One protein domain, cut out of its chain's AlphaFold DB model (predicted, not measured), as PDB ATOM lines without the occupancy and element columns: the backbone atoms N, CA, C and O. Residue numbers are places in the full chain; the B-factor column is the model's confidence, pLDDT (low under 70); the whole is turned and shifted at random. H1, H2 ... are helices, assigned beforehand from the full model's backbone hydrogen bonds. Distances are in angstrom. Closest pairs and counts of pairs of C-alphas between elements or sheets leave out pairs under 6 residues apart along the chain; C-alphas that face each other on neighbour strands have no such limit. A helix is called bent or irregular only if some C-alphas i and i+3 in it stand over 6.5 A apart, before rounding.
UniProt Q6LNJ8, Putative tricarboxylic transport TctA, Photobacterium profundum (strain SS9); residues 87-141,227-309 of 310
ATOM      1  N   SER A  87     101.943 136.339 103.335       84.06
ATOM      2  CA  SER A  87     103.090 135.637 103.911       84.06
ATOM      3  C   SER A  87     103.671 134.558 102.993       84.06
ATOM      4  O   SER A  87     104.822 134.189 103.188       84.06
ATOM      5  N   THR A  88     102.929 134.056 101.995       87.56
ATOM      6  CA  THR A  88     103.436 133.045 101.043       87.56
ATOM      7  C   THR A  88     103.975 133.656  99.751       87.56
ATOM      8  O   THR A  88     104.562 132.942  98.943       87.56
ATOM      9  N   VAL A  89     103.863 134.978  99.569       85.50
ATOM     10  CA  VAL A  89     104.477 135.696  98.434       85.50
ATOM     11  C   VAL A  89     105.985 135.443  98.386       85.50
ATOM     12  O   VAL A  89     106.531 135.156  97.327       85.50
ATOM     13  N   VAL A  90     106.659 135.472  99.542       86.31
ATOM     14  CA  VAL A  90     108.101 135.181  99.615       86.31
ATOM     15  C   VAL A  90     108.436 133.741  99.229       86.31
ATOM     16  O   VAL A  90     109.520 133.489  98.714       86.31
ATOM     17  N   THR A  91     107.505 132.800  99.410       91.31
ATOM     18  CA  THR A  91     107.669 131.415  98.952       91.31
ATOM     19  C   THR A  91     107.685 131.342  97.425       91.31
ATOM     20  O   THR A  91     108.421 130.534  96.859       91.31
ATOM     21  N   ALA A  92     106.916 132.200  96.747       89.06
ATOM     22  CA  ALA A  92     106.887 132.259  95.289       89.06
ATOM     23  C   ALA A  92     108.228 132.727  94.696       89.06
ATOM     24  O   ALA A  92     108.618 132.234  93.640       89.06
ATOM     25  N   PHE A  93     108.960 133.612  95.391       87.69
ATOM     26  CA  PHE A  93     110.220 134.191  94.899       87.69
ATOM     27  C   PHE A  93     111.257 133.142  94.496       87.69
ATOM     28  O   PHE A  93     111.891 133.297  93.456       87.69
ATOM     29  N   ASP A  94     111.396 132.072  95.281       89.06
ATOM     30  CA  ASP A  94     112.324 130.980  94.975       89.06
ATOM     31  C   ASP A  94     111.586 129.734  94.461       89.06
ATOM     32  O   ASP A  94     112.066 129.037  93.564       89.06
ATOM     33  N   GLY A  95     110.388 129.465  94.987       91.19
ATOM     34  CA  GLY A  95     109.616 128.265  94.687       91.19
ATOM     35  C   GLY A  95     109.087 128.198  93.256       91.19
ATOM     36  O   GLY A  95     109.204 127.152  92.617       91.19
ATOM     37  N   TYR A  96     108.562 129.306  92.725       90.62
ATOM     38  CA  TYR A  96     108.038 129.336  91.358       90.62
ATOM     39  C   TYR A  96     109.141 129.187  90.294       90.62
ATOM     40  O   TYR A  96     109.012 128.315  89.429       90.62
ATOM     41  N   PRO A  97     110.293 129.883  90.394       88.88
ATOM     42  CA  PRO A  97     111.431 129.619  89.513       88.88
ATOM     43  C   PRO A  97     111.974 128.186  89.599       88.88
ATOM     44  O   PRO A  97     112.471 127.656  88.605       88.88
ATOM     45  N   MET A  98     111.907 127.531  90.767       88.88
ATOM     46  CA  MET A  98     112.241 126.105  90.882       88.88
ATOM     47  C   MET A  98     111.226 125.226  90.141       88.88
ATOM     48  O   MET A  98     111.624 124.294  89.439       88.88
ATOM     49  N   ALA A  99     109.931 125.531  90.245       88.56
ATOM     50  CA  ALA A  99     108.885 124.806  89.529       88.56
ATOM     51  C   ALA A  99     109.040 124.926  88.002       88.56
ATOM     52  O   ALA A  99     109.013 123.905  87.316       88.56
ATOM     53  N   GLN A 100     109.328 126.126  87.483       84.06
ATOM     54  CA  GLN A 100     109.612 126.365  86.057       84.06
ATOM     55  C   GLN A 100     110.806 125.547  85.534       84.06
ATOM     56  O   GLN A 100     110.832 125.126  84.378       84.06
ATOM     57  N   LYS A 101     111.780 125.244  86.401       84.50
ATOM     58  CA  LYS A 101     112.940 124.388  86.091       84.50
ATOM     59  C   LYS A 101     112.645 122.882  86.198       84.50
ATOM     60  O   LYS A 101     113.582 122.085  86.196       84.50
ATOM     61  N   GLY A 102     111.381 122.477  86.338       83.94
ATOM     62  CA  GLY A 102     110.977 121.077  86.527       83.94
ATOM     63  C   GLY A 102     111.275 120.525  87.929       83.94
ATOM     64  O   GLY A 102     111.237 119.316  88.149       83.94
ATOM     65  N   GLN A 103     111.581 121.394  88.900       87.31
ATOM     66  CA  GLN A 103     111.877 121.020  90.290       87.31
ATOM     67  C   GLN A 103     110.685 121.273  91.228       87.31
ATOM     68  O   GLN A 103     110.871 121.446  92.432       87.31
ATOM     69  N   ALA A 104     109.456 121.269  90.699       88.69
ATOM     70  CA  ALA A 104     108.234 121.547  91.457       88.69
ATOM     71  C   ALA A 104     108.071 120.632  92.684       88.69
ATOM     72  O   ALA A 104     107.863 121.116  93.795       88.69
ATOM     73  N   GLY A 105     108.252 119.315  92.514       88.94
ATOM     74  CA  GLY A 105     108.168 118.351  93.619       88.94
ATOM     75  C   GLY A 105     109.182 118.630  94.734       88.94
ATOM     76  O   GLY A 105     108.854 118.542  95.916       88.94
ATOM     77  N   LYS A 106     110.399 119.043  94.370       90.12
ATOM     78  CA  LYS A 106     111.443 119.413  95.327       90.12
ATOM     79  C   LYS A 106     111.113 120.719  96.052       90.12
ATOM     80  O   LYS A 106     111.269 120.778  97.266       90.12
ATOM     81  N   ALA A 107     110.617 121.736  95.346       91.50
ATOM     82  CA  ALA A 107     110.192 122.995  95.957       91.50
ATOM     83  C   ALA A 107     109.060 122.782  96.980       91.50
ATOM     84  O   ALA A 107     109.140 123.283  98.100       91.50
ATOM     85  N   LEU A 108     108.058 121.963  96.635       92.50
ATOM     86  CA  LEU A 108     106.974 121.586  97.551       92.50
ATOM     87  C   LEU A 108     107.496 120.822  98.777       92.50
ATOM     88  O   LEU A 108     107.072 121.099  99.899       92.50
ATOM     89  N   ALA A 109     108.447 119.900  98.590       91.56
ATOM     90  CA  ALA A 109     109.067 119.175  99.696       91.56
ATOM     91  C   ALA A 109     109.839 120.117 100.637       91.56
ATOM     92  O   ALA A 109     109.660 120.049 101.853       91.56
ATOM     93  N   LEU A 110     110.651 121.035 100.097       92.12
ATOM     94  CA  LEU A 110     111.380 122.033 100.890       92.12
ATOM     95  C   LEU A 110     110.428 122.932 101.690       92.12
ATOM     96  O   LEU A 110     110.682 123.189 102.871       92.12
ATOM     97  N   ALA A 111     109.317 123.359 101.082       92.31
ATOM     98  CA  ALA A 111     108.277 124.117 101.769       92.31
ATOM     99  C   ALA A 111     107.653 123.302 102.912       92.31
ATOM    100  O   ALA A 111     107.582 123.794 104.035       92.31
ATOM    101  N   ALA A 112     107.300 122.034 102.675       92.12
ATOM    102  CA  ALA A 112     106.729 121.156 103.697       92.12
ATOM    103  C   ALA A 112     107.674 120.941 104.889       92.12
ATOM    104  O   ALA A 112     107.254 121.088 106.039       92.12
ATOM    105  N   TYR A 113     108.956 120.659 104.642       92.38
ATOM    106  CA  TYR A 113     109.946 120.508 105.713       92.38
ATOM    107  C   TYR A 113     110.144 121.803 106.501       92.38
ATOM    108  O   TYR A 113     110.199 121.774 107.731       92.38
ATOM    109  N   SER A 114     110.219 122.943 105.814       92.44
ATOM    110  CA  SER A 114     110.394 124.247 106.460       92.44
ATOM    111  C   SER A 114     109.178 124.624 107.308       92.44
ATOM    112  O   SER A 114     109.342 125.037 108.455       92.44
ATOM    113  N   SER A 115     107.961 124.411 106.795       92.25
ATOM    114  CA  SER A 115     106.712 124.633 107.532       92.25
ATOM    115  C   SER A 115     106.567 123.696 108.727       92.25
ATOM    116  O   SER A 115     106.123 124.138 109.783       92.25
ATOM    117  N   PHE A 116     106.971 122.429 108.599       93.69
ATOM    118  CA  PHE A 116     106.963 121.484 109.714       93.69
ATOM    119  C   PHE A 116     107.915 121.933 110.826       93.69
ATOM    120  O   PHE A 116     107.488 122.100 111.965       93.69
ATOM    121  N   VAL A 117     109.181 122.219 110.496       93.69
ATOM    122  CA  VAL A 117     110.175 122.681 111.480       93.69
ATOM    123  C   VAL A 117     109.728 123.985 112.141       93.69
ATOM    124  O   VAL A 117     109.760 124.086 113.367       93.69
ATOM    125  N   GLY A 118     109.264 124.959 111.353       92.88
ATOM    126  CA  GLY A 118     108.824 126.248 111.879       92.88
ATOM    127  C   GLY A 118     107.556 126.177 112.706       92.88
ATOM    128  O   GLY A 118     107.504 126.786 113.774       92.88
ATOM    129  N   GLY A 119     106.569 125.390 112.279       92.19
ATOM    130  CA  GLY A 119     105.344 125.166 113.036       92.19
ATOM    131  C   GLY A 119     105.611 124.449 114.356       92.19
ATOM    132  O   GLY A 119     105.170 124.912 115.404       92.19
ATOM    133  N   THR A 120     106.397 123.369 114.336       93.56
ATOM    134  CA  THR A 120     106.745 122.619 115.548       93.56
ATOM    135  C   THR A 120     107.569 123.459 116.518       93.56
ATOM    136  O   THR A 120     107.232 123.519 117.701       93.56
ATOM    137  N   LEU A 121     108.616 124.147 116.044       94.94
ATOM    138  CA  LEU A 121     109.445 124.979 116.916       94.94
ATOM    139  C   LEU A 121     108.635 126.139 117.504       94.94
ATOM    140  O   LEU A 121     108.709 126.375 118.706       94.94
ATOM    141  N   SER A 122     107.816 126.809 116.689       92.94
ATOM    142  CA  SER A 122     106.965 127.911 117.151       92.94
ATOM    143  C   SER A 122     105.912 127.440 118.150       92.94
ATOM    144  O   SER A 122     105.670 128.134 119.130       92.94
ATOM    145  N   ALA A 123     105.318 126.257 117.961       91.50
ATOM    146  CA  ALA A 123     104.363 125.685 118.911       91.50
ATOM    147  C   ALA A 123     105.019 125.367 120.265       91.50
ATOM    148  O   ALA A 123     104.454 125.690 121.309       91.50
ATOM    149  N   ILE A 124     106.230 124.795 120.263       92.12
ATOM    150  CA  ILE A 124     106.999 124.526 121.490       92.12
ATOM    151  C   ILE A 124     107.391 125.837 122.180       92.12
ATOM    152  O   ILE A 124     107.223 125.978 123.392       92.12
ATOM    153  N   MET A 125     107.891 126.813 121.419       93.19
ATOM    154  CA  MET A 125     108.241 128.129 121.952       93.19
ATOM    155  C   MET A 125     107.018 128.839 122.530       93.19
ATOM    156  O   MET A 125     107.099 129.389 123.624       93.19
ATOM    157  N   LEU A 126     105.871 128.770 121.848       91.06
ATOM    158  CA  LEU A 126     104.617 129.346 122.317       91.06
ATOM    159  C   LEU A 126     104.128 128.658 123.591       91.06
ATOM    160  O   LEU A 126     103.719 129.352 124.510       91.06
ATOM    161  N   LEU A 127     104.219 127.329 123.692       89.31
ATOM    162  CA  LEU A 127     103.844 126.589 124.903       89.31
ATOM    163  C   LEU A 127     104.585 127.113 126.144       89.31
ATOM    164  O   LEU A 127     103.992 127.245 127.214       89.31
ATOM    165  N   ILE A 128     105.875 127.424 125.996       89.19
ATOM    166  CA  ILE A 128     106.724 127.932 127.083       89.19
ATOM    167  C   ILE A 128     106.482 129.429 127.312       89.19
ATOM    168  O   ILE A 128     106.402 129.880 128.454       89.19
ATOM    169  N   ALA A 129     106.371 130.206 126.236       89.12
ATOM    170  CA  ALA A 129     106.292 131.659 126.294       89.12
ATOM    171  C   ALA A 129     104.877 132.188 126.574       89.12
ATOM    172  O   ALA A 129     104.753 133.326 127.017       89.12
ATOM    173  N   ALA A 130     103.819 131.401 126.352       86.44
ATOM    174  CA  ALA A 130     102.423 131.838 126.447       86.44
ATOM    175  C   ALA A 130     102.075 132.581 127.752       86.44
ATOM    176  O   ALA A 130     101.452 133.637 127.659       86.44
ATOM    177  N   PRO A 131     102.501 132.133 128.954       83.19
ATOM    178  CA  PRO A 131     102.202 132.856 130.192       83.19
ATOM    179  C   PRO A 131     102.851 134.245 130.236       83.19
ATOM    180  O   PRO A 131     102.238 135.214 130.676       83.19
ATOM    181  N   VAL A 132     104.094 134.351 129.757       85.38
ATOM    182  CA  VAL A 132     104.825 135.623 129.696       85.38
ATOM    183  C   VAL A 132     104.181 136.530 128.653       85.38
ATOM    184  O   VAL A 132     103.877 137.680 128.947       85.38
ATOM    185  N   LEU A 133     103.903 135.996 127.465       84.94
ATOM    186  CA  LEU A 133     103.277 136.723 126.365       84.94
ATOM    187  C   LEU A 133     101.896 137.259 126.731       84.94
ATOM    188  O   LEU A 133     101.574 138.367 126.319       84.94
ATOM    189  N   ALA A 134     101.104 136.527 127.517       82.00
ATOM    190  CA  ALA A 134      99.814 137.007 128.008       82.00
ATOM    191  C   ALA A 134      99.975 138.262 128.886       82.00
ATOM    192  O   ALA A 134      99.286 139.256 128.669       82.00
ATOM    193  N   ASN A 135     100.940 138.257 129.812       82.44
ATOM    194  CA  ASN A 135     101.223 139.416 130.664       82.44
ATOM    195  C   ASN A 135     101.762 140.605 129.862       82.44
ATOM    196  O   ASN A 135     101.321 141.735 130.065       82.44
ATOM    197  N   VAL A 136     102.685 140.358 128.926       81.12
ATOM    198  CA  VAL A 136     103.217 141.424 128.068       81.12
ATOM    199  C   VAL A 136     102.106 141.988 127.179       81.12
ATOM    200  O   VAL A 136     101.966 143.203 127.098       81.12
ATOM    201  N   SER A 137     101.256 141.144 126.586       78.88
ATOM    202  CA  SER A 137     100.137 141.582 125.735       78.88
ATOM    203  C   SER A 137      99.168 142.508 126.472       78.88
ATOM    204  O   SER A 137      98.701 143.475 125.885       78.88
ATOM    205  N   LEU A 138      98.909 142.259 127.760       79.94
ATOM    206  CA  LEU A 138      98.082 143.137 128.597       79.94
ATOM    207  C   LEU A 138      98.761 144.472 128.944       79.94
ATOM    208  O   LEU A 138      98.073 145.444 129.243       79.94
ATOM    209  N   SER A 139     100.096 144.531 128.918       83.12
ATOM    210  CA  SER A 139     100.853 145.762 129.191       83.12
ATOM    211  C   SER A 139     100.959 146.710 127.995       83.12
ATOM    212  O   SER A 139     101.175 147.900 128.207       83.12
ATOM    213  N   PHE A 140     100.775 146.212 126.765       80.75
ATOM    214  CA  PHE A 140     100.893 147.016 125.547       80.75
ATOM    215  C   PHE A 140      99.879 148.164 125.532       80.75
ATOM    216  O   PHE A 140      98.666 147.949 125.537       80.75
ATOM    217  N   GLN A 141     100.385 149.390 125.462       84.06
ATOM    218  CA  GLN A 141      99.580 150.597 125.296       84.06
ATOM    219  C   GLN A 141      99.601 151.077 123.843       84.06
ATOM    220  O   GLN A 141     100.396 150.625 123.016       84.06
ATOM    221  N   ASP A 227     109.788 133.897  72.704       50.28
ATOM    222  CA  ASP A 227     110.727 132.815  72.457       50.28
ATOM    223  C   ASP A 227     109.974 131.514  72.789       50.28
ATOM    224  O   ASP A 227     109.236 131.458  73.774       50.28
ATOM    225  N   ASP A 228     110.140 130.472  71.973       49.97
ATOM    226  CA  ASP A 228     109.462 129.154  72.025       49.97
ATOM    227  C   ASP A 228     109.509 128.413  73.392       49.97
ATOM    228  O   ASP A 228     109.016 127.296  73.545       49.97
ATOM    229  N   THR A 229     110.080 129.021  74.431       52.50
ATOM    230  CA  THR A 229     110.277 128.472  75.776       52.50
ATOM    231  C   THR A 229     109.012 128.435  76.638       52.50
ATOM    232  O   THR A 229     108.961 127.646  77.581       52.50
ATOM    233  N   SER A 230     107.963 129.212  76.336       54.97
ATOM    234  CA  SER A 230     106.761 129.272  77.189       54.97
ATOM    235  C   SER A 230     105.951 127.966  77.207       54.97
ATOM    236  O   SER A 230     105.382 127.610  78.241       54.97
ATOM    237  N   GLN A 231     105.922 127.216  76.096       51.22
ATOM    238  CA  GLN A 231     105.299 125.886  76.063       51.22
ATOM    239  C   GLN A 231     106.147 124.842  76.805       51.22
ATOM    240  O   GLN A 231     105.598 123.990  77.506       51.22
ATOM    241  N   GLU A 232     107.480 124.931  76.728       52.31
ATOM    242  CA  GLU A 232     108.373 124.041  77.477       52.31
ATOM    243  C   GLU A 232     108.339 124.285  78.992       52.31
ATOM    244  O   GLU A 232     108.401 123.328  79.762       52.31
ATOM    245  N   GLU A 233     108.247 125.538  79.445       54.59
ATOM    246  CA  GLU A 233     108.162 125.878  80.873       54.59
ATOM    247  C   GLU A 233     106.852 125.377  81.499       54.59
ATOM    248  O   GLU A 233     106.874 124.780  82.578       54.59
ATOM    249  N   GLN A 234     105.717 125.525  80.805       54.56
ATOM    250  CA  GLN A 234     104.438 124.958  81.253       54.56
ATOM    251  C   GLN A 234     104.457 123.421  81.247       54.56
ATOM    252  O   GLN A 234     103.976 122.794  82.197       54.56
ATOM    253  N   ALA A 235     105.080 122.797  80.239       54.66
ATOM    254  CA  ALA A 235     105.267 121.348  80.201       54.66
ATOM    255  C   ALA A 235     106.152 120.845  81.360       54.66
ATOM    256  O   ALA A 235     105.849 119.811  81.960       54.66
ATOM    257  N   LYS A 236     107.197 121.592  81.746       57.09
ATOM    258  CA  LYS A 236     108.087 121.255  82.875       57.09
ATOM    259  C   LYS A 236     107.411 121.408  84.240       57.09
ATOM    260  O   LYS A 236     107.682 120.595  85.116       57.09
ATOM    261  N   ILE A 237     106.504 122.375  84.417       59.28
ATOM    262  CA  ILE A 237     105.707 122.508  85.655       59.28
ATOM    263  C   ILE A 237     104.716 121.341  85.807       59.28
ATOM    264  O   ILE A 237     104.493 120.867  86.922       59.28
ATOM    265  N   SER A 238     104.148 120.842  84.700       57.12
ATOM    266  CA  SER A 238     103.192 119.719  84.722       57.12
ATOM    267  C   SER A 238     103.814 118.388  85.170       57.12
ATOM    268  O   SER A 238     103.126 117.522  85.716       57.12
ATOM    269  N   GLN A 239     105.131 118.237  85.006       61.41
ATOM    270  CA  GLN A 239     105.879 117.155  85.623       61.41
ATOM    271  C   GLN A 239     106.179 117.556  87.067       61.41
ATOM    272  O   GLN A 239     107.135 118.281  87.340       61.41
ATOM    273  N   ILE A 240     105.375 117.060  88.015       63.94
ATOM    274  CA  ILE A 240     105.755 117.044  89.433       63.94
ATOM    275  C   ILE A 240     107.025 116.190  89.505       63.94
ATOM    276  O   ILE A 240     106.961 114.964  89.571       63.94
ATOM    277  N   GLY A 241     108.183 116.836  89.352       66.31
ATOM    278  CA  GLY A 241     109.483 116.184  89.313       66.31
ATOM    279  C   GLY A 241     109.784 115.448  90.617       66.31
ATOM    280  O   GLY A 241     108.938 115.280  91.495       66.31
ATOM    281  N   SER A 242     111.027 115.010  90.795       71.69
ATOM    282  CA  SER A 242     111.385 114.275  92.009       71.69
ATOM    283  C   SER A 242     111.114 115.091  93.282       71.69
ATOM    284  O   SER A 242     111.600 116.210  93.422       71.69
ATOM    285  N   MET A 243     110.393 114.499  94.241       78.62
ATOM    286  CA  MET A 243     110.289 115.004  95.620       78.62
ATOM    287  C   MET A 243     111.524 114.654  96.470       78.62
ATOM    288  O   MET A 243     111.565 114.959  97.660       78.62
ATOM    289  N   LYS A 244     112.530 113.972  95.897       76.00
ATOM    290  CA  LYS A 244     113.733 113.580  96.635       76.00
ATOM    291  C   LYS A 244     114.564 114.816  96.967       76.00
ATOM    292  O   LYS A 244     115.178 115.409  96.085       76.00
ATOM    293  N   VAL A 245     114.614 115.142  98.253       78.06
ATOM    294  CA  VAL A 245     115.585 116.073  98.832       78.06
ATOM    295  C   VAL A 245     116.828 115.270  99.207       78.06
ATOM    296  O   VAL A 245     116.727 114.225  99.860       78.06
ATOM    297  N   THR A 246     118.004 115.702  98.758       83.56
ATOM    298  CA  THR A 246     119.256 115.005  99.084       83.56
ATOM    299  C   THR A 246     119.640 115.239 100.548       83.56
ATOM    300  O   THR A 246     119.216 116.199 101.191       83.56
ATOM    301  N   LYS A 247     120.474 114.357 101.115       80.44
ATOM    302  CA  LYS A 247     120.972 114.535 102.494       80.44
ATOM    303  C   LYS A 247     121.786 115.824 102.655       80.44
ATOM    304  O   LYS A 247     121.789 116.409 103.734       80.44
ATOM    305  N   GLU A 248     122.470 116.244 101.597       82.38
ATOM    306  CA  GLU A 248     123.238 117.490 101.551       82.38
ATOM    307  C   GLU A 248     122.307 118.702 101.590       82.38
ATOM    308  O   GLU A 248     122.468 119.558 102.455       82.38
ATOM    309  N   GLU A 249     121.252 118.703 100.773       81.81
ATOM    310  CA  GLU A 249     120.222 119.752 100.781       81.81
ATOM    311  C   GLU A 249     119.513 119.850 102.132       81.81
ATOM    312  O   GLU A 249     119.257 120.946 102.620       81.81
ATOM    313  N   PHE A 250     119.240 118.719 102.784       83.12
ATOM    314  CA  PHE A 250     118.657 118.727 104.124       83.12
ATOM    315  C   PHE A 250     119.603 119.347 105.165       83.12
ATOM    316  O   PHE A 250     119.160 120.069 106.060       83.12
ATOM    317  N   LYS A 251     120.914 119.096 105.047       85.19
ATOM    318  CA  LYS A 251     121.934 119.664 105.940       85.19
ATOM    319  C   LYS A 251     122.096 121.173 105.744       85.19
ATOM    320  O   LYS A 251     122.383 121.871 106.712       85.19
ATOM    321  N   GLU A 252     121.894 121.668 104.526       85.31
ATOM    322  CA  GLU A 252     121.850 123.103 104.228       85.31
ATOM    323  C   GLU A 252     120.533 123.750 104.682       85.31
ATOM    324  O   GLU A 252     120.544 124.854 105.225       85.31
ATOM    325  N   LEU A 253     119.409 123.041 104.540       87.75
ATOM    326  CA  LEU A 253     118.078 123.518 104.918       87.75
ATOM    327  C   LEU A 253     117.901 123.639 106.435       87.75
ATOM    328  O   LEU A 253     117.362 124.631 106.917       87.75
ATOM    329  N   ALA A 254     118.348 122.645 107.206       88.19
ATOM    330  CA  ALA A 254     118.133 122.584 108.651       88.19
ATOM    331  C   ALA A 254     118.533 123.867 109.420       88.19
ATOM    332  O   ALA A 254     117.700 124.376 110.177       88.19
ATOM    333  N   PRO A 255     119.748 124.439 109.252       90.19
ATOM    334  CA  PRO A 255     120.116 125.672 109.947       90.19
ATOM    335  C   PRO A 255     119.278 126.874 109.492       90.19
ATOM    336  O   PRO A 255     118.926 127.704 110.328       90.19
ATOM    337  N   VAL A 256     118.921 126.957 108.207       91.44
ATOM    338  CA  VAL A 256     118.071 128.028 107.659       91.44
ATOM    339  C   VAL A 256     116.680 127.968 108.282       91.44
ATOM    340  O   VAL A 256     116.195 128.974 108.805       91.44
ATOM    341  N   SER A 257     116.068 126.781 108.305       92.00
ATOM    342  CA  SER A 257     114.747 126.568 108.894       92.00
ATOM    343  C   SER A 257     114.743 126.915 110.375       92.00
ATOM    344  O   SER A 257     113.856 127.638 110.814       92.00
ATOM    345  N   ILE A 258     115.747 126.493 111.149       93.19
ATOM    346  CA  ILE A 258     115.824 126.813 112.583       93.19
ATOM    347  C   ILE A 258     115.965 128.324 112.810       93.19
ATOM    348  O   ILE A 258     115.182 128.895 113.567       93.19
ATOM    349  N   ARG A 259     116.914 128.997 112.142       92.81
ATOM    350  CA  ARG A 259     117.125 130.451 112.303       92.81
ATOM    351  C   ARG A 259     115.884 131.250 111.919       92.81
ATOM    352  O   ARG A 259     115.460 132.120 112.678       92.81
ATOM    353  N   SER A 260     115.277 130.905 110.786       91.94
ATOM    354  CA  SER A 260     114.059 131.552 110.289       91.94
ATOM    355  C   SER A 260     112.858 131.294 111.194       91.94
ATOM    356  O   SER A 260     112.013 132.167 111.348       91.94
ATOM    357  N   SER A 261     112.787 130.126 111.837       93.56
ATOM    358  CA  SER A 261     111.722 129.799 112.793       93.56
ATOM    359  C   SER A 261     111.850 130.601 114.083       93.56
ATOM    360  O   SER A 261     110.854 131.098 114.593       93.56
ATOM    361  N   ILE A 262     113.075 130.776 114.590       92.88
ATOM    362  CA  ILE A 262     113.337 131.602 115.776       92.88
ATOM    363  C   ILE A 262     112.973 133.060 115.482       92.88
ATOM    364  O   ILE A 262     112.210 133.672 116.228       92.88
ATOM    365  N   LEU A 263     113.483 133.610 114.378       90.12
ATOM    366  CA  LEU A 263     113.173 134.977 113.960       90.12
ATOM    367  C   LEU A 263     111.669 135.141 113.710       90.12
ATOM    368  O   LEU A 263     111.058 136.088 114.202       90.12
ATOM    369  N   GLY A 264     111.062 134.184 113.009       90.56
ATOM    370  CA  GLY A 264     109.635 134.161 112.719       90.56
ATOM    371  C   GLY A 264     108.770 134.112 113.976       90.56
ATOM    372  O   GLY A 264     107.763 134.809 114.027       90.56
ATOM    373  N   PHE A 265     109.181 133.373 115.010       92.00
ATOM    374  CA  PHE A 265     108.499 133.351 116.301       92.00
ATOM    375  C   PHE A 265     108.563 134.719 116.988       92.00
ATOM    376  O   PHE A 265     107.521 135.277 117.321       92.00
ATOM    377  N   PHE A 266     109.756 135.302 117.153       87.69
ATOM    378  CA  PHE A 266     109.899 136.592 117.840       87.69
ATOM    379  C   PHE A 266     109.173 137.728 117.125       87.69
ATOM    380  O   PHE A 266     108.572 138.567 117.783       87.69
ATOM    381  N   VAL A 267     109.196 137.753 115.792       84.62
ATOM    382  CA  VAL A 267     108.461 138.760 115.017       84.62
ATOM    383  C   VAL A 267     106.967 138.462 115.016       84.62
ATOM    384  O   VAL A 267     106.160 139.368 115.184       84.62
ATOM    385  N   GLY A 268     106.579 137.201 114.834       84.81
ATOM    386  CA  GLY A 268     105.181 136.802 114.695       84.81
ATOM    387  C   GLY A 268     104.380 136.915 115.989       84.81
ATOM    388  O   GLY A 268     103.181 137.170 115.934       84.81
ATOM    389  N   VAL A 269     105.034 136.758 117.144       83.50
ATOM    390  CA  VAL A 269     104.389 136.887 118.454       83.50
ATOM    391  C   VAL A 269     104.124 138.340 118.843       83.50
ATOM    392  O   VAL A 269     103.294 138.599 119.714       83.50
ATOM    393  N   LEU A 270     104.816 139.290 118.202       76.44
ATOM    394  CA  LEU A 270     104.601 140.708 118.439       76.44
ATOM    395  C   LEU A 270     103.232 141.124 117.883       76.44
ATOM    396  O   LEU A 270     102.964 140.931 116.688       76.44
ATOM    397  N   PRO A 271     102.370 141.732 118.717       68.06
ATOM    398  CA  PRO A 271     101.082 142.233 118.271       68.06
ATOM    399  C   PRO A 271     101.239 143.201 117.088       68.06
ATOM    400  O   PRO A 271     102.024 144.144 117.137       68.06
ATOM    401  N   GLY A 272     100.494 142.963 116.008       63.34
ATOM    402  CA  GLY A 272     100.488 143.825 114.819       63.34
ATOM    403  C   GLY A 272     101.569 143.537 113.765       63.34
ATOM    404  O   GLY A 272     101.372 143.931 112.619       63.34
ATOM    405  N   ALA A 273     102.651 142.812 114.080       68.38
ATOM    406  CA  ALA A 273     103.675 142.449 113.088       68.38
ATOM    407  C   ALA A 273     103.240 141.255 112.209       68.38
ATOM    408  O   ALA A 273     103.296 141.304 110.976       68.38
ATOM    409  N   GLY A 274     102.747 140.193 112.852       78.56
ATOM    410  CA  GLY A 274     102.110 139.045 112.203       78.56
ATOM    411  C   GLY A 274     102.998 138.239 111.241       78.56
ATOM    412  O   GLY A 274     104.205 138.445 111.109       78.56
ATOM    413  N   ALA A 275     102.373 137.288 110.540       83.19
ATOM    414  CA  ALA A 275     103.068 136.333 109.671       83.19
ATOM    415  C   ALA A 275     103.726 136.978 108.437       83.19
ATOM    416  O   ALA A 275     104.745 136.493 107.957       83.19
ATOM    417  N   THR A 276     103.163 138.077 107.922       81.69
ATOM    418  CA  THR A 276     103.686 138.742 106.718       81.69
ATOM    419  C   THR A 276     105.044 139.381 106.988       81.69
ATOM    420  O   THR A 276     106.002 139.083 106.281       81.69
ATOM    421  N   ILE A 277     105.161 140.210 108.033       79.69
ATOM    422  CA  ILE A 277     106.438 140.859 108.366       79.69
ATOM    423  C   ILE A 277     107.476 139.802 108.745       79.69
ATOM    424  O   ILE A 277     108.610 139.877 108.277       79.69
ATOM    425  N   ALA A 278     107.080 138.781 109.512       86.94
ATOM    426  CA  ALA A 278     107.947 137.655 109.842       86.94
ATOM    427  C   ALA A 278     108.513 136.967 108.585       86.94
ATOM    428  O   ALA A 278     109.716 136.731 108.507       86.94
ATOM    429  N   ALA A 279     107.677 136.700 107.579       86.94
ATOM    430  CA  ALA A 279     108.093 136.044 106.341       86.94
ATOM    431  C   ALA A 279     109.074 136.902 105.518       86.94
ATOM    432  O   ALA A 279     110.128 136.415 105.105       86.94
ATOM    433  N   PHE A 280     108.777 138.194 105.334       82.94
ATOM    434  CA  PHE A 280     109.667 139.119 104.621       82.94
ATOM    435  C   PHE A 280     110.986 139.357 105.362       82.94
ATOM    436  O   PHE A 280     112.039 139.407 104.722       82.94
ATOM    437  N   LEU A 281     110.960 139.465 106.696       83.12
ATOM    438  CA  LEU A 281     112.168 139.655 107.496       83.12
ATOM    439  C   LEU A 281     113.052 138.404 107.481       83.12
ATOM    440  O   LEU A 281     114.255 138.530 107.266       83.12
ATOM    441  N   SER A 282     112.466 137.210 107.633       87.81
ATOM    442  CA  SER A 282     113.182 135.934 107.497       87.81
ATOM    443  C   SER A 282     113.848 135.815 106.127       87.81
ATOM    444  O   SER A 282     115.040 135.523 106.046       87.81
ATOM    445  N   TYR A 283     113.110 136.120 105.053       85.69
ATOM    446  CA  TYR A 283     113.647 136.091 103.693       85.69
ATOM    447  C   TYR A 283     114.800 137.087 103.510       85.69
ATOM    448  O   TYR A 283     115.867 136.734 103.007       85.69
ATOM    449  N   GLY A 284     114.621 138.334 103.954       78.69
ATOM    450  CA  GLY A 284     115.650 139.372 103.868       78.69
ATOM    451  C   GLY A 284     116.909 139.033 104.671       78.69
ATOM    452  O   GLY A 284     118.028 139.227 104.185       78.69
ATOM    453  N   PHE A 285     116.737 138.488 105.874       84.44
ATOM    454  CA  PHE A 285     117.829 138.064 106.745       84.44
ATOM    455  C   PHE A 285     118.648 136.930 106.118       84.44
ATOM    456  O   PHE A 285     119.872 137.038 106.016       84.44
ATOM    457  N   GLU A 286     117.990 135.883 105.620       86.38
ATOM    458  CA  GLU A 286     118.673 134.755 104.976       86.38
ATOM    459  C   GLU A 286     119.330 135.161 103.652       86.38
ATOM    460  O   GLU A 286     120.475 134.786 103.384       86.38
ATOM    461  N   ARG A 287     118.692 136.037 102.866       80.50
ATOM    462  CA  ARG A 287     119.301 136.611 101.658       80.50
ATOM    463  C   ARG A 287     120.584 137.388 101.973       80.50
ATOM    464  O   ARG A 287     121.567 137.268 101.242       80.50
ATOM    465  N   SER A 288     120.601 138.165 103.058       76.88
ATOM    466  CA  SER A 288     121.788 138.907 103.510       76.88
ATOM    467  C   SER A 288     122.938 137.969 103.899       76.88
ATOM    468  O   SER A 288     124.076 138.150 103.453       76.88
ATOM    469  N   ILE A 289     122.634 136.913 104.663       82.38
ATOM    470  CA  ILE A 289     123.615 135.893 105.058       82.38
ATOM    471  C   ILE A 289     124.175 135.174 103.830       82.38
ATOM    472  O   ILE A 289     125.394 135.035 103.713       82.38
ATOM    473  N   ALA A 290     123.316 134.760 102.896       77.75
ATOM    474  CA  ALA A 290     123.728 134.072 101.676       77.75
ATOM    475  C   ALA A 290     124.692 134.927 100.833       77.75
ATOM    476  O   ALA A 290     125.739 134.438 100.404       77.75
ATOM    477  N   ILE A 291     124.402 136.223 100.666       70.12
ATOM    478  CA  ILE A 291     125.293 137.170  99.971       70.12
ATOM    479  C   ILE A 291     126.636 137.298 100.704       70.12
ATOM    480  O   ILE A 291     127.690 137.304 100.063       70.12
ATOM    481  N   GLY A 292     126.624 137.379 102.038       67.19
ATOM    482  CA  GLY A 292     127.841 137.445 102.850       67.19
ATOM    483  C   GLY A 292     128.724 136.203 102.695       67.19
ATOM    484  O   GLY A 292     129.935 136.322 102.493       67.19
ATOM    485  N   ILE A 293     128.117 135.014 102.712       69.69
ATOM    486  CA  ILE A 293     128.809 133.737 102.493       69.69
ATOM    487  C   ILE A 293     129.388 133.677 101.075       69.69
ATOM    488  O   ILE A 293     130.567 133.360 100.920       69.69
ATOM    489  N   TYR A 294     128.607 134.041 100.055       64.44
ATOM    490  CA  TYR A 294     129.057 134.057  98.660       64.44
ATOM    491  C   TYR A 294     130.233 135.018  98.438       64.44
ATOM    492  O   TYR A 294     131.231 134.665  97.811       64.44
ATOM    493  N   THR A 295     130.160 136.215  99.022       62.28
ATOM    494  CA  THR A 295     131.235 137.215  98.941       62.28
ATOM    495  C   THR A 295     132.515 136.697  99.597       62.28
ATOM    496  O   THR A 295     133.602 136.825  99.032       62.28
ATOM    497  N   LYS A 296     132.396 136.052 100.764       66.56
ATOM    498  CA  LYS A 296     133.527 135.445 101.474       66.56
ATOM    499  C   LYS A 296     134.130 134.275 100.692       66.56
ATOM    500  O   LYS A 296     135.350 134.163 100.612       66.56
ATOM    501  N   TRP A 297     133.297 133.441 100.070       72.00
ATOM    502  CA  TRP A 297     133.746 132.351  99.201       72.00
ATOM    503  C   TRP A 297     134.514 132.871  97.981       72.00
ATOM    504  O   TRP A 297     135.611 132.390  97.700       72.00
ATOM    505  N   LEU A 298     134.004 133.909  97.308       66.44
ATOM    506  CA  LEU A 298     134.697 134.556  96.191       66.44
ATOM    507  C   LEU A 298     136.056 135.125  96.609       66.44
ATOM    508  O   LEU A 298     137.035 134.942  95.891       66.44
ATOM    509  N   GLN A 299     136.140 135.775  97.773       70.44
ATOM    510  CA  GLN A 299     137.406 136.292  98.302       70.44
ATOM    511  C   GLN A 299     138.412 135.170  98.585       70.44
ATOM    512  O   GLN A 299     139.579 135.287  98.207       70.44
ATOM    513  N   ILE A 300     137.964 134.066  99.191       73.75
ATOM    514  CA  ILE A 300     138.810 132.897  99.467       73.75
ATOM    515  C   ILE A 300     139.308 132.282  98.154       73.75
ATOM    516  O   ILE A 300     140.516 132.118  97.991       73.75
ATOM    517  N   ASN A 301     138.429 132.040  97.181       69.62
ATOM    518  CA  ASN A 301     138.821 131.439  95.905       69.62
ATOM    519  C   ASN A 301     139.687 132.361  95.040       69.62
ATOM    520  O   ASN A 301     140.626 131.891  94.402       69.62
ATOM    521  N   GLN A 302     139.450 133.674  95.049       68.56
ATOM    522  CA  GLN A 302     140.347 134.626  94.390       68.56
ATOM    523  C   GLN A 302     141.715 134.704  95.078       68.56
ATOM    524  O   GLN A 302     142.718 134.904  94.399       68.56
ATOM    525  N   SER A 303     141.776 134.532  96.403       61.44
ATOM    526  CA  SER A 303     143.038 134.497  97.151       61.44
ATOM    527  C   SER A 303     143.809 133.185  96.966       61.44
ATOM    528  O   SER A 303     145.035 133.220  96.902       61.44
ATOM    529  N   ALA A 304     143.115 132.054  96.800       59.47
ATOM    530  CA  ALA A 304     143.714 130.759  96.473       59.47
ATOM    531  C   ALA A 304     144.309 130.766  95.056       59.47
ATOM    532  O   ALA A 304     145.480 130.450  94.877       59.47
ATOM    533  N   LYS A 305     143.560 131.284  94.072       54.59
ATOM    534  CA  LYS A 305     144.025 131.435  92.682       54.59
ATOM    535  C   LYS A 305     145.223 132.386  92.544       54.59
ATOM    536  O   LYS A 305     146.005 132.262  91.612       54.59
ATOM    537  N   ARG A 306     145.382 133.335  93.478       53.78
ATOM    538  CA  ARG A 306     146.541 134.241  93.547       53.78
ATOM    539  C   ARG A 306     147.788 133.597  94.166       53.78
ATOM    540  O   ARG A 306     148.873 134.107  93.930       53.78
ATOM    541  N   ARG A 307     147.643 132.518  94.945       54.44
ATOM    542  CA  ARG A 307     148.766 131.762  95.536       54.44
ATOM    543  C   ARG A 307     149.303 130.664  94.622       54.44
ATOM    544  O   ARG A 307     150.437 130.268  94.805       54.44
ATOM    545  N   GLU A 308     148.519 130.194  93.654       52.53
ATOM    546  CA  GLU A 308     148.979 129.244  92.623       52.53
ATOM    547  C   GLU A 308     149.737 129.922  91.466       52.53
ATOM    548  O   GLU A 308     150.332 129.246  90.634       52.53
ATOM    549  N   LEU A 309     149.702 131.258  91.398       52.28
ATOM    550  CA  LEU A 309     150.378 132.072  90.379       52.28
ATOM    551  C   LEU A 309     151.691 132.709  90.880       52.28
ATOM    552  O   LEU A 309     152.251 133.554  90.181       52.28
TER     553      LEU A 309
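AT A GLANCE: This is residues 87 to 141 and 227 to 309 of the 310 residues of the protein "Putative tricarboxylic transport TctA" of Photobacterium profundum (strain SS9) (UniProt Q6LNJ8). A long helix, H1, folds back on itself into two arms, H1a and H1b, which touch near the turn, H1b with residues 105 to 111 alone; H3 packs along residues 110 to 125 of H1b, and the first part of H4 packs on H3 and on the first residues of H1a, and these four pieces join in a loose ring. From that ring the far part of H4, residues 290 to 307, sticks out as a long free arm, while the short helix H2 crosses the last residues of H1a, near the turn of the hairpin. The printed part has 138 residues with four named helices, in the order H1, H2, H3, H4, and no named strand; the class is all helix. The whole is loose, with a radius of gyration of the C-alphas of 19.5 A, and spans 60 by 47 by 30 A.

HOW THE PARTS SIT: Begin at Ser 87 with H1, residues 87 to 139, which was assigned as one helix by its hydrogen bonds but is bent: C-alphas 102 and 105 are 8.1 A apart. Its arms are H1a, residues 87 to 102, and H1b, residues 105 to 139. They touch, H1b with residues 105 to 111 alone, and their closest C-alphas are those of Gly 95 and Ala 107, 5.5 A apart. The arms run opposite ways at a shallow tilt of 10 degrees. H1 is the hub, touching three other helices. Next look at H2, residues 229 to 238: it touches residues 99 to 102 of H1a, about perpendicular at 74 degrees, with the C-alphas of Gly 102 and Lys 236 closest at 4.7 A. H3, residues 247 to 268, touches residues 110 to 125 of H1b at a shallow tilt of 28 degrees, the same way; Gly 118 and Ser 261 have the closest C-alphas, 4.7 A apart. H4, residues 274 to 307, forms a helical hairpin with H3 at a steep tilt of 43 degrees, and its residues 274 to 286 alone touch H3; the closest C-alphas are those of Gly 268 and Gly 274, 4.5 A apart. Residues 275 to 283 of H4 touch residues 87 to 90 of H1a at a steep tilt of 50 degrees, with the C-alphas of Ser 87 and Thr 276 closest at 4.2 A. H1a and H3 are apart, and H1b and H4 are apart. Every O i to N i+4 pair is within hydrogen-bond range in H2 and H4; the counts are 8 of 12 in H1a, 29 of 31 in H1b and 16 of 18 in H3.

IN THESE COORDINATES: Find C-alpha 87 at (103.090, 135.637, 103.911); from there H1a runs 24.0 A to C-alpha 102, with a kink of 41 degrees near residue 94. H1b starts at C-alpha 105, at (108.168, 118.351, 93.619), and measures 45.5 A, with a kink of 71 degrees near residue 129. Three stretches are irregular: H1a, with C-alphas 87 and 90 6.6 A apart; H1b, with C-alphas 128 and 131 7.4 A apart; and H3, only just, with C-alphas 252 and 255 6.50 A apart. H2 has 10 residues. H3 measures 29.9 A and has a kink of 26 degrees near residue 255. H4 measures 50.1 A and ends at C-alpha 307, at (148.766, 131.762, 95.536); it is neither bent nor irregular, but only just, with C-alphas 274 and 277 6.1 A apart.

THE WHOLE: The two C-alphas farthest apart are those of Leu 138 and Leu 309, at 65.7 A. Residues 290 to 309 stand free, and without them the body spans 60 by 31 by 25 A. Residues 142 to 226 are not printed, and C-alphas 141 and 227 are 56.9 A apart across that cut, which lies in the link from H1 to H2. The link from H2 to H3 is short and that from H3 to H4 is tight. The mean pLDDT of the printed part is 79.8; look for values under 70 at residues 227 to 241, 271 to 273, 292 to 296, 298 and 301 to 309.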